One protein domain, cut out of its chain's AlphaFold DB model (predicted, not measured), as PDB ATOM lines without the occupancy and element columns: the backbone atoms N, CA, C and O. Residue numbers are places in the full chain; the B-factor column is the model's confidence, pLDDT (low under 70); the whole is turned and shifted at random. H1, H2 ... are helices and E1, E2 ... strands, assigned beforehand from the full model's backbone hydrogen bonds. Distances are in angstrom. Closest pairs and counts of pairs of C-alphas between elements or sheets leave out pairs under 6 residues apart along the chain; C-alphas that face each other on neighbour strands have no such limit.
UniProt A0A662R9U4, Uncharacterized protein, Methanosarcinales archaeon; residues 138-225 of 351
ATOM      1  N   ASN A 138     231.505 247.311 243.645       91.00
ATOM      2  CA  ASN A 138     232.698 247.610 244.431       91.00
ATOM      3  C   ASN A 138     233.973 247.379 243.610       91.00
ATOM      4  O   ASN A 138     234.816 248.270 243.525       91.00
ATOM      5  N   ASP A 139     234.077 246.229 242.938       90.56
ATOM      6  CA  ASP A 139     235.241 245.896 242.109       90.56
ATOM      7  C   ASP A 139     235.383 246.864 240.934       90.56
ATOM      8  O   ASP A 139     236.490 247.305 240.631       90.56
ATOM      9  N   LEU A 140     234.264 247.256 240.311       92.88
ATOM     10  CA  LEU A 140     234.252 248.272 239.260       92.88
ATOM     11  C   LEU A 140     234.779 249.614 239.783       92.88
ATOM     12  O   LEU A 140     235.584 250.266 239.122       92.88
ATOM     13  N   GLY A 141     234.354 250.018 240.985       92.75
ATOM     14  CA  GLY A 141     234.871 251.207 241.656       92.75
ATOM     15  C   GLY A 141     236.383 251.130 241.870       92.75
ATOM     16  O   GLY A 141     237.107 252.042 241.479       92.75
ATOM     17  N   TYR A 142     236.887 250.024 242.422       92.88
ATOM     18  CA  TYR A 142     238.327 249.810 242.596       92.88
ATOM     19  C   TYR A 142     239.100 249.841 241.275       92.88
ATOM     20  O   TYR A 142     240.160 250.465 241.215       92.88
ATOM     21  N   ALA A 143     238.586 249.198 240.226       92.81
ATOM     22  CA  ALA A 143     239.198 249.216 238.902       92.81
ATOM     23  C   ALA A 143     239.266 250.640 238.339       92.81
ATOM     24  O   ALA A 143     240.323 251.063 237.872       92.81
ATOM     25  N   PHE A 144     238.186 251.413 238.473       95.56
ATOM     26  CA  PHE A 144     238.140 252.817 238.073       95.56
ATOM     27  C   PHE A 144     239.199 253.663 238.799       95.56
ATOM     28  O   PHE A 144     239.976 254.362 238.151       95.56
ATOM     29  N   PHE A 145     239.308 253.544 240.129       93.88
ATOM     30  CA  PHE A 145     240.330 254.254 240.913       93.88
ATOM     31  C   PHE A 145     241.766 253.846 240.550       93.88
ATOM     32  O   PHE A 145     242.669 254.678 240.582       93.88
ATOM     33  N   ARG A 146     241.982 252.585 240.157       93.44
ATOM     34  CA  ARG A 146     243.281 252.079 239.675       93.44
ATOM     35  C   ARG A 146     243.593 252.455 238.225       93.44
ATOM     36  O   ARG A 146     244.676 252.140 237.746       93.44
ATOM     37  N   GLY A 147     242.682 253.142 237.540       93.00
ATOM     38  CA  GLY A 147     242.891 253.625 236.181       93.00
ATOM     39  C   GLY A 147     242.538 252.638 235.079       93.00
ATOM     40  O   GLY A 147     243.069 252.761 233.979       93.00
ATOM     41  N   ALA A 148     241.638 251.690 235.346       92.81
ATOM     42  CA  ALA A 148     241.040 250.897 234.281       92.81
ATOM     43  C   ALA A 148     240.355 251.810 233.250       92.81
ATOM     44  O   ALA A 148     239.710 252.797 233.605       92.81
ATOM     45  N   THR A 149     240.492 251.468 231.970       93.62
ATOM     46  CA  THR A 149     239.871 252.184 230.842       93.62
ATOM     47  C   THR A 149     238.545 251.557 230.408       93.62
ATOM     48  O   THR A 149     237.786 252.157 229.652       93.62
ATOM     49  N   SER A 150     238.224 250.370 230.920       91.31
ATOM     50  CA  SER A 150     236.981 249.651 230.657       91.31
ATOM     51  C   SER A 150     236.564 248.815 231.869       91.31
ATOM     52  O   SER A 150     237.354 248.551 232.776       91.31
ATOM     53  N   GLY A 151     235.288 248.435 231.904       89.81
ATOM     54  CA  GLY A 151     234.703 247.600 232.949       89.81
ATOM     55  C   GLY A 151     233.211 247.863 233.076       89.81
ATOM     56  O   GLY A 151     232.773 249.001 232.908       89.81
ATOM     57  N   ASN A 152     232.433 246.828 233.389       90.44
ATOM     58  CA  ASN A 152     230.981 246.918 233.514       90.44
ATOM     59  C   ASN A 152     230.496 246.247 234.807       90.44
ATOM     60  O   ASN A 152     230.920 245.150 235.161       90.44
ATOM     61  N   ALA A 153     229.538 246.889 235.468       87.19
ATOM     62  CA  ALA A 153     228.675 246.313 236.495       87.19
ATOM     63  C   ALA A 153     227.222 246.611 236.101       87.19
ATOM     64  O   ALA A 153     226.989 247.543 235.346       87.19
ATOM     65  N   SER A 154     226.248 245.843 236.599       82.19
ATOM     66  CA  SER A 154     224.810 245.868 236.230       82.19
ATOM     67  C   SER A 154     224.275 247.102 235.468       82.19
ATOM     68  O   SER A 154     223.643 246.952 234.428       82.19
ATOM     69  N   ASN A 155     224.486 248.318 235.971       82.62
ATOM     70  CA  ASN A 155     224.054 249.559 235.331       82.62
ATOM     71  C   ASN A 155     225.130 250.660 235.300       82.62
ATOM     72  O   ASN A 155     224.801 251.816 235.028       82.62
ATOM     73  N   LEU A 156     226.382 250.311 235.607       88.19
ATOM     74  CA  LEU A 156     227.541 251.197 235.601       88.19
ATOM     75  C   LEU A 156     228.591 250.680 234.622       88.19
ATOM     76  O   LEU A 156     228.818 249.477 234.525       88.19
ATOM     77  N   LYS A 157     229.300 251.587 233.966       92.31
ATOM     78  CA  LYS A 157     230.434 251.240 233.118       92.31
ATOM     79  C   LYS A 157     231.536 252.278 233.188       92.31
ATOM     80  O   LYS A 157     231.266 253.462 233.396       92.31
ATOM     81  N   ILE A 158     232.764 251.827 232.985       93.75
ATOM     82  CA  ILE A 158     233.913 252.691 232.753       93.75
ATOM     83  C   ILE A 158     234.002 252.941 231.251       93.75
ATOM     84  O   ILE A 158     233.988 252.004 230.452       93.75
ATOM     85  N   VAL A 159     234.056 254.212 230.870       93.19
ATOM     86  CA  VAL A 159     234.174 254.653 229.481       93.19
ATOM     87  C   VAL A 159     235.486 255.395 229.315       93.19
ATOM     88  O   VAL A 159     235.732 256.389 230.006       93.19
ATOM     89  N   ASP A 160     236.298 254.939 228.368       95.19
ATOM     90  CA  ASP A 160     237.529 255.621 228.011       95.19
ATOM     91  C   ASP A 160     237.261 256.847 227.127       95.19
ATOM     92  O   ASP A 160     236.456 256.807 226.192       95.19
ATOM     93  N   LYS A 161     237.939 257.953 227.428       91.75
ATOM     94  CA  LYS A 161     237.974 259.180 226.622       91.75
ATOM     95  C   LYS A 161     239.441 259.574 226.396       91.75
ATOM     96  O   LYS A 161     240.303 259.099 227.135       91.75
ATOM     97  N   PRO A 162     239.762 260.434 225.412       91.12
ATOM     98  CA  PRO A 162     241.151 260.786 225.101       91.12
ATOM     99  C   PRO A 162     241.975 261.205 226.333       91.12
ATOM    100  O   PRO A 162     242.995 260.584 226.616       91.12
ATOM    101  N   ASP A 163     241.462 262.134 227.145       92.00
ATOM    102  CA  ASP A 163     242.204 262.702 228.286       92.00
ATOM    103  C   ASP A 163     241.788 262.161 229.664       92.00
ATOM    104  O   ASP A 163     242.414 262.448 230.684       92.00
ATOM    105  N   LYS A 164     240.704 261.386 229.724       94.88
ATOM    106  CA  LYS A 164     240.081 260.975 230.987       94.88
ATOM    107  C   LYS A 164     239.364 259.642 230.871       94.88
ATOM    108  O   LYS A 164     239.049 259.174 229.786       94.88
ATOM    109  N   THR A 165     239.062 259.054 232.014       95.56
ATOM    110  CA  THR A 165     238.180 257.889 232.139       95.56
ATOM    111  C   THR A 165     236.935 258.318 232.903       95.56
ATOM    112  O   THR A 165     237.028 259.100 233.847       95.56
ATOM    113  N   GLN A 166     235.755 257.869 232.483       94.31
ATOM    114  CA  GLN A 166     234.483 258.267 233.091       94.31
ATOM    115  C   GLN A 166     233.779 257.054 233.688       94.31
ATOM    116  O   GLN A 166     233.696 256.014 233.040       94.31
ATOM    117  N   LEU A 167     233.211 257.199 234.886       92.38
ATOM    118  CA  LEU A 167     232.271 256.232 235.442       92.38
ATOM    119  C   LEU A 167     230.844 256.685 235.115       92.38
ATOM    120  O   LEU A 167     230.361 257.687 235.648       92.38
ATOM    121  N   VAL A 168     230.183 255.950 234.222       89.31
ATOM    122  CA  VAL A 168     228.873 256.289 233.654       89.31
ATOM    123  C   VAL A 168     227.815 255.307 234.137       89.31
ATOM    124  O   VAL A 168     228.010 254.098 234.049       89.31
ATOM    125  N   GLY A 169     226.672 255.810 234.601       84.94
ATOM    126  CA  GLY A 169     225.478 255.018 234.884       84.94
ATOM    127  C   GLY A 169     224.328 255.286 233.924       84.94
ATOM    128  O   GLY A 169     224.240 256.356 233.323       84.94
ATOM    129  N   TYR A 170     223.434 254.303 233.781       76.25
ATOM    130  CA  TYR A 170     222.252 254.376 232.903       76.25
ATOM    131  C   TYR A 170     222.573 254.828 231.470       76.25
ATOM    132  O   TYR A 170     221.751 255.464 230.833       76.25
ATOM    133  N   GLU A 171     223.768 254.517 230.965       71.06
ATOM    134  CA  GLU A 171     224.277 254.886 229.630       71.06
ATOM    135  C   GLU A 171     224.573 256.373 229.375       71.06
ATOM    136  O   GLU A 171     225.354 256.655 228.467       71.06
ATOM    137  N   TRP A 172     224.031 257.312 230.159       75.19
ATOM    138  CA  TRP A 172     224.180 258.758 229.917       75.19
ATOM    139  C   TRP A 172     224.651 259.575 231.129       75.19
ATOM    140  O   TRP A 172     225.170 260.675 230.948       75.19
ATOM    141  N   ALA A 173     224.496 259.081 232.359       81.06
ATOM    142  CA  ALA A 173     224.795 259.856 233.561       81.06
ATOM    143  C   ALA A 173     226.259 259.682 233.989       81.06
ATOM    144  O   ALA A 173     226.658 258.604 234.423       81.06
ATOM    145  N   VAL A 174     227.070 260.740 233.904       88.31
ATOM    146  CA  VAL A 174     228.469 260.718 234.370       88.31
ATOM    147  C   VAL A 174     228.511 260.973 235.877       88.31
ATOM    148  O   VAL A 174     228.174 262.064 236.341       88.31
ATOM    149  N   TYR A 175     228.945 259.973 236.642       89.00
ATOM    150  CA  TYR A 175     229.039 260.047 238.100       89.00
ATOM    151  C   TYR A 175     230.406 260.495 238.593       89.00
ATOM    152  O   TYR A 175     230.497 261.178 239.611       89.00
ATOM    153  N   GLY A 176     231.461 260.152 237.864       91.12
ATOM    154  CA  GLY A 176     232.797 260.637 238.159       91.12
ATOM    155  C   GLY A 176     233.722 260.545 236.962       91.12
ATOM    156  O   GLY A 176     233.463 259.811 236.008       91.12
ATOM    157  N   GLU A 177     234.801 261.305 237.029       95.06
ATOM    158  CA  GLU A 177     235.854 261.350 236.024       95.06
ATOM    159  C   GLU A 177     237.198 261.180 236.698       95.06
ATOM    160  O   GLU A 177     237.428 261.732 237.767       95.06
ATOM    161  N   ARG A 178     238.087 260.436 236.059       96.00
ATOM    162  CA  ARG A 178     239.477 260.314 236.458       96.00
ATOM    163  C   ARG A 178     240.344 260.854 235.337       96.00
ATOM    164  O   ARG A 178     240.310 260.333 234.220       96.00
ATOM    165  N   ASP A 179     241.113 261.884 235.644       95.50
ATOM    166  CA  ASP A 179     242.130 262.431 234.751       95.50
ATOM    167  C   ASP A 179     243.228 261.378 234.532       95.50
ATOM    168  O   ASP A 179     243.758 260.810 235.491       95.50
ATOM    169  N   LYS A 180     243.552 261.076 233.270       93.50
ATOM    170  CA  LYS A 180     244.562 260.060 232.941       93.50
ATOM    171  C   LYS A 180     245.980 260.492 233.305       93.50
ATOM    172  O   LYS A 180     246.781 259.631 233.659       93.50
ATOM    173  N   LYS A 181     246.287 261.788 233.213       92.88
ATOM    174  CA  LYS A 181     247.618 262.348 233.482       92.88
ATOM    175  C   LYS A 181     247.876 262.435 234.977       92.88
ATOM    176  O   LYS A 181     248.930 262.023 235.444       92.88
ATOM    177  N   THR A 182     246.915 262.974 235.725       94.94
ATOM    178  CA  THR A 182     247.096 263.225 237.163       94.94
ATOM    179  C   THR A 182     246.595 262.086 238.044       94.94
ATOM    180  O   THR A 182     246.937 262.028 239.221       94.94
ATOM    181  N   GLY A 183     245.759 261.192 237.508       92.19
ATOM    182  CA  GLY A 183     245.090 260.142 238.275       92.19
ATOM    183  C   GLY A 183     243.995 260.656 239.214       92.19
ATOM    184  O   GLY A 183     243.329 259.833 239.841       92.19
ATOM    185  N   LYS A 184     243.790 261.979 239.293       95.12
ATOM    186  CA  LYS A 184     242.816 262.603 240.189       95.12
ATOM    187  C   LYS A 184     241.397 262.255 239.777       95.12
ATOM    188  O   LYS A 184     241.045 262.331 238.596       95.12
ATOM    189  N   VAL A 185     240.579 261.927 240.767       95.06
ATOM    190  CA  VAL A 185     239.181 261.558 240.597       95.06
ATOM    191  C   VAL A 185     238.267 262.690 241.044       95.06
ATOM    192  O   VAL A 185     238.257 263.099 242.203       95.06
ATOM    193  N   THR A 186     237.433 263.145 240.118       92.31
ATOM    194  CA  THR A 186     236.343 264.084 240.355       92.31
ATOM    195  C   THR A 186     235.029 263.320 240.476       92.31
ATOM    196  O   THR A 186     234.614 262.645 239.537       92.31
ATOM    197  N   TYR A 187     234.341 263.443 241.607       90.94
ATOM    198  CA  TYR A 187     232.980 262.950 241.816       90.94
ATOM    199  C   TYR A 187     231.961 264.074 241.604       90.94
ATOM    200  O   TYR A 187     232.074 265.148 242.198       90.94
ATOM    201  N   TYR A 188     230.932 263.814 240.794       85.62
ATOM    202  CA  TYR A 188     229.835 264.749 240.557       85.62
ATOM    203  C   TYR A 188     228.658 264.464 241.484       85.62
ATOM    204  O   TYR A 188     227.858 263.546 241.278       85.62
ATOM    205  N   LYS A 189     228.523 265.305 242.506       72.94
ATOM    206  CA  LYS A 189     227.415 265.273 243.455       72.94
ATOM    207  C   LYS A 189     226.151 265.827 242.788       72.94
ATOM    208  O   LYS A 189     226.177 266.884 242.164       72.94
ATOM    209  N   GLY A 190     225.035 265.112 242.929       68.94
ATOM    210  CA  GLY A 190     223.729 265.522 242.391       68.94
ATOM    211  C   GLY A 190     222.845 264.346 241.989       68.94
ATOM    212  O   GLY A 190     221.637 264.379 242.207       68.94
ATOM    213  N   TRP A 191     223.459 263.264 241.512       69.31
ATOM    214  CA  TRP A 191     222.753 262.071 241.041       69.31
ATOM    215  C   TRP A 191     222.025 261.293 242.142       69.31
ATOM    216  O   TRP A 191     220.962 260.727 241.896       69.31
ATOM    217  N   ASP A 192     222.551 261.338 243.367       67.44
ATOM    218  CA  ASP A 192     222.002 260.658 244.545       67.44
ATOM    219  C   ASP A 192     220.537 261.027 244.840       67.44
ATOM    220  O   ASP A 192     219.812 260.236 245.435       67.44
ATOM    221  N   LYS A 193     220.093 262.225 244.432       66.56
ATOM    222  CA  LYS A 193     218.729 262.711 244.683       66.56
ATOM    223  C   LYS A 193     217.687 262.165 243.710       66.56
ATOM    224  O   LYS A 193     216.509 262.165 244.046       66.56
ATOM    225  N   TYR A 194     218.095 261.731 242.518       64.94
ATOM    226  CA  TYR A 194     217.152 261.318 241.473       64.94
ATOM    227  C   TYR A 194     216.684 259.871 241.635       64.94
ATOM    228  O   TYR A 194     215.639 259.504 241.108       64.94
ATOM    229  N   SER A 195     217.447 259.036 242.348       68.31
ATOM    230  CA  SER A 195     217.058 257.652 242.614       68.31
ATOM    231  C   SER A 195     217.806 257.070 243.820       68.31
ATOM    232  O   SER A 195     219.044 257.057 243.822       68.31
ATOM    233  N   PRO A 196     217.090 256.496 244.811       73.56
ATOM    234  CA  PRO A 196     217.702 255.743 245.908       73.56
ATOM    235  C   PRO A 196     218.583 254.588 245.420       73.56
ATOM    236  O   PRO A 196     219.624 254.307 246.013       73.56
ATOM    237  N   SER A 197     218.208 253.952 244.301       74.38
ATOM    238  CA  SER A 197     218.995 252.877 243.682       74.38
ATOM    239  C   SER A 197     220.363 253.382 243.224       74.38
ATOM    240  O   SER A 197     221.375 252.735 243.489       74.38
ATOM    241  N   THR A 198     220.409 254.553 242.585       75.25
ATOM    242  CA  THR A 198     221.662 255.185 242.149       75.25
ATOM    243  C   THR A 198     222.548 255.521 243.342       75.25
ATOM    244  O   THR A 198     223.731 255.192 243.346       75.25
ATOM    245  N   SER A 199     221.973 256.113 244.394       76.62
ATOM    246  CA  SER A 199     222.717 256.457 245.611       76.62
ATOM    247  C   SER A 199     223.321 255.219 246.289       76.62
ATOM    248  O   SER A 199     224.502 255.212 246.654       76.62
ATOM    249  N   ALA A 200     222.554 254.129 246.389       81.06
ATOM    250  CA  ALA A 200     223.041 252.869 246.943       81.06
ATOM    251  C   ALA A 200     224.191 252.278 246.110       81.06
ATOM    252  O   ALA A 200     225.172 251.786 246.666       81.06
ATOM    253  N   GLN A 201     224.112 252.344 244.781       82.62
ATOM    254  CA  GLN A 201     225.161 251.835 243.892       82.62
ATOM    255  C   GLN A 201     226.436 252.682 243.943       82.62
ATOM    256  O   GLN A 201     227.526 252.124 244.016       82.62
ATOM    257  N   LEU A 202     226.313 254.010 243.979       82.38
ATOM    258  CA  LEU A 202     227.449 254.927 244.133       82.38
ATOM    259  C   LEU A 202     228.133 254.802 245.494       82.38
ATOM    260  O   LEU A 202     229.341 254.994 245.615       82.38
ATOM    261  N   THR A 203     227.370 254.432 246.520       85.62
ATOM    262  CA  THR A 203     227.938 254.076 247.821       85.62
ATOM    263  C   THR A 203     228.773 252.798 247.710       85.62
ATOM    264  O   THR A 203     229.878 252.743 248.240       85.62
ATOM    265  N   LYS A 204     228.296 251.792 246.958       88.31
ATOM    266  CA  LYS A 204     229.019 250.525 246.744       88.31
ATOM    267  C   LYS A 204     230.310 250.682 245.939       88.31
ATOM    268  O   LYS A 204     231.236 249.925 246.186       88.31
ATOM    269  N   THR A 205     230.391 251.632 245.004       88.44
ATOM    270  CA  THR A 205     231.628 251.894 244.240       88.44
ATOM    271  C   THR A 205     232.693 252.630 245.062       88.44
ATOM    272  O   THR A 205     233.838 252.741 244.628       88.44
ATOM    273  N   GLY A 206     232.332 253.180 246.229       88.31
ATOM    274  CA  GLY A 206     233.227 253.997 247.054       88.31
ATOM    275  C   GLY A 206     233.536 255.377 246.464       88.31
ATOM    276  O   GLY A 206     234.381 256.090 247.012       88.31
ATOM    277  N   LEU A 207     232.857 255.772 245.379       85.25
ATOM    278  CA  LEU A 207     233.152 256.997 244.630       85.25
ATOM    279  C   LEU A 207     233.030 258.251 245.505       85.25
ATOM    280  O   LEU A 207     233.891 259.123 245.478       85.25
ATOM    281  N   ARG A 208     232.001 258.293 246.356       83.44
ATOM    282  CA  ARG A 208     231.737 259.410 247.275       83.44
ATOM    283  C   ARG A 208     232.819 259.596 248.343       83.44
ATOM    284  O   ARG A 208     233.038 260.716 248.786       83.44
ATOM    285  N   SER A 209     233.438 258.510 248.798       86.06
ATOM    286  CA  SER A 209     234.406 258.526 249.906       86.06
ATOM    287  C   SER A 209     235.858 258.662 249.458       86.06
ATOM    288  O   SER A 209     236.703 258.997 250.276       86.06
ATOM    289  N   ARG A 210     236.156 258.336 248.196       87.75
ATOM    290  CA  ARG A 210     237.531 258.212 247.681       87.75
ATOM    291  C   ARG A 210     237.879 259.203 246.573       87.75
ATOM    292  O   ARG A 210     239.001 259.173 246.090       87.75
ATOM    293  N   ALA A 211     236.930 260.020 246.123       88.31
ATOM    294  CA  ALA A 211     237.217 261.051 245.136       88.31
ATOM    295  C   ALA A 211     238.061 262.175 245.748       88.31
ATOM    296  O   ALA A 211     237.788 262.616 246.863       88.31
ATOM    297  N   ASP A 212     239.042 262.656 244.988       92.44
ATOM    298  CA  ASP A 212     239.908 263.773 245.371       92.44
ATOM    299  C   ASP A 212     239.152 265.103 245.322       92.44
ATOM    300  O   ASP A 212     239.356 265.990 246.147       92.44
ATOM    301  N   ILE A 213     238.266 265.244 244.333       88.81
ATOM    302  CA  ILE A 213     237.483 266.454 244.103       88.81
ATOM    303  C   ILE A 213     236.005 266.079 244.122       88.81
ATOM    304  O   ILE A 213     235.566 265.175 243.413       88.81
ATOM    305  N   VAL A 214     235.210 266.805 244.905       86.75
ATOM    306  CA  VAL A 214     233.750 266.666 244.915       86.75
ATOM    307  C   VAL A 214     233.141 267.928 244.328       86.75
ATOM    308  O   VAL A 214     233.109 268.970 244.976       86.75
ATOM    309  N   VAL A 215     232.633 267.826 243.102       83.94
ATOM    310  CA  VAL A 215     231.961 268.936 242.420       83.94
ATOM    311  C   VAL A 215     230.461 268.796 242.612       83.94
ATOM    312  O   VAL A 215     229.859 267.780 242.262       83.94
ATOM    313  N   ASP A 216     229.835 269.835 243.155       73.06
ATOM    314  CA  ASP A 216     228.384 269.920 243.228       73.06
ATOM    315  C   ASP A 216     227.821 270.465 241.916       73.06
ATOM    316  O   ASP A 216     227.539 271.657 241.785       73.06
ATOM    317  N   LYS A 217     227.630 269.574 240.938       63.09
ATOM    318  CA  LYS A 217     227.071 269.945 239.632       63.09
ATOM    319  C   LYS A 217     225.641 270.484 239.710       63.09
ATOM    320  O   LYS A 217     225.160 271.018 238.722       63.09
ATOM    321  N   ARG A 218     224.980 270.460 240.876       56.91
ATOM    322  CA  ARG A 218     223.728 271.211 241.090       56.91
ATOM    323  C   ARG A 218     223.899 272.726 240.920       56.91
ATOM    324  O   ARG A 218     222.901 273.393 240.688       56.91
ATOM    325  N   LYS A 219     225.115 273.264 241.087       44.59
ATOM    326  CA  LYS A 219     225.390 274.706 240.960       44.59
ATOM    327  C   LYS A 219     225.729 275.144 239.534       44.59
ATOM    328  O   LYS A 219     225.409 276.267 239.175       44.59
ATOM    329  N   GLU A 220     226.350 274.274 238.740       44.72
ATOM    330  CA  GLU A 220     226.740 274.577 237.350       44.72
ATOM    331  C   GLU A 220     225.697 274.109 236.331       44.72
ATOM    332  O   GLU A 220     225.506 274.740 235.299       44.72
ATOM    333  N   VAL A 221     224.970 273.028 236.625       44.09
ATOM    334  CA  VAL A 221     223.942 272.480 235.738       44.09
ATOM    335  C   VAL A 221     222.600 273.120 236.088       44.09
ATOM    336  O   VAL A 221     221.686 272.480 236.610       44.09
ATOM    337  N   GLY A 222     222.462 274.400 235.749       40.84
ATOM    338  CA  GLY A 222     221.174 274.902 235.292       40.84
ATOM    339  C   GLY A 222     220.842 274.191 233.982       40.84
ATOM    340  O   GLY A 222     221.116 274.732 232.927       40.84
ATOM    341  N   TYR A 223     220.353 272.948 234.060       38.19
ATOM    342  CA  TYR A 223     219.934 272.120 232.922       38.19
ATOM    343  C   TYR A 223     220.826 272.248 231.676       38.19
ATOM    344  O   TYR A 223     220.383 272.745 230.644       38.19
ATOM    345  N   ASP A 224     222.045 271.710 231.720       39.53
ATOM    346  CA  ASP A 224     222.734 271.375 230.473       39.53
ATOM    347  C   ASP A 224     222.133 270.068 229.952       39.53
ATOM    348  O   ASP A 224     222.519 268.942 230.282       39.53
ATOM    349  N   MET A 225     221.015 270.266 229.268       41.88
ATOM    350  CA  MET A 225     220.177 269.241 228.701       41.88
ATOM    351  C   MET A 225     220.994 268.467 227.674       41.88
ATOM    352  O   MET A 225     221.409 269.022 226.659       41.88
TER     353      MET A 225
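AT A GLANCE: This is residues 138 to 225 of the 351 residues of an uncharacterized protein of Methanosarcinales archaeon (UniProt A0A662R9U4). One strongly twisted sheet of six strands makes a wall, with H1 and H3 over one face; H2 only grazes it. The 88 printed residues include three named helices and six named strands, in the order H1 E1 E2 E3 E4 E5 H2 H3 E6, a mixed class. The mixed sheet runs E1, E2, E3, E4, E5, E6, antiparallel but for E5 and E6. The whole is compact, radius of gyration of the C-alphas 12.0 A, spanning 29 by 25 by 23 A.

HOW THE PARTS SIT: Start at H1, residues 138 to 145, on the sheet at a height of 7.8 A; its closest C-alphas to E1, residues 151 to 153, are Leu 140 and Gly 151, 6.4 A apart. Go on through E2, 156 to 160, E3, 164 to 169, E4, 173 to 179, and E5, 185 to 189: with E1 they form a meander, each strand the antiparallel neighbour of the one before. Within hydrogen-bond range are N 153 and O 156, 2.8 A, N 157 and O 168, 2.8 A, N 165 and O 178, 2.8 A, and N 186 and O 177, 2.7 A. H1 runs along the strands, at 10 degrees to E3 on the local plane. H2, 196 to 204, is close to H1 but not clearly touching; C-alphas 138 and 204 are closest, 5.2 A. H3, 207 to 210, is on the same face as H1 and only just over E5, with 3 C-alphas. E5, H2, H3 and E6, 213 to 216, form a strand-helix-strand unit, parallel strands joined through helices, with a right-handed crossover; N 187 and O 213 are 2.8 A apart. In H1 and H2 every O i to N i+4 pair is within hydrogen-bond range; H3 is too short for one.

IN THESE COORDINATES: Find C-alpha 138 at (232.698, 247.610, 244.431), where H1 begins its 10.7 A. E3 spans 16.2 A, E4 17.6 A and H2 12.5 A; E6 ends at C-alpha 216, (228.384, 269.920, 243.228).

THE WHOLE: The C-alphas of Lys 181 and Pro 196, the two farthest apart, are 33.1 A apart. The printed part has no cut and no long link. Look for pLDDT under 70 at residues 190 to 195 and 217 to 225.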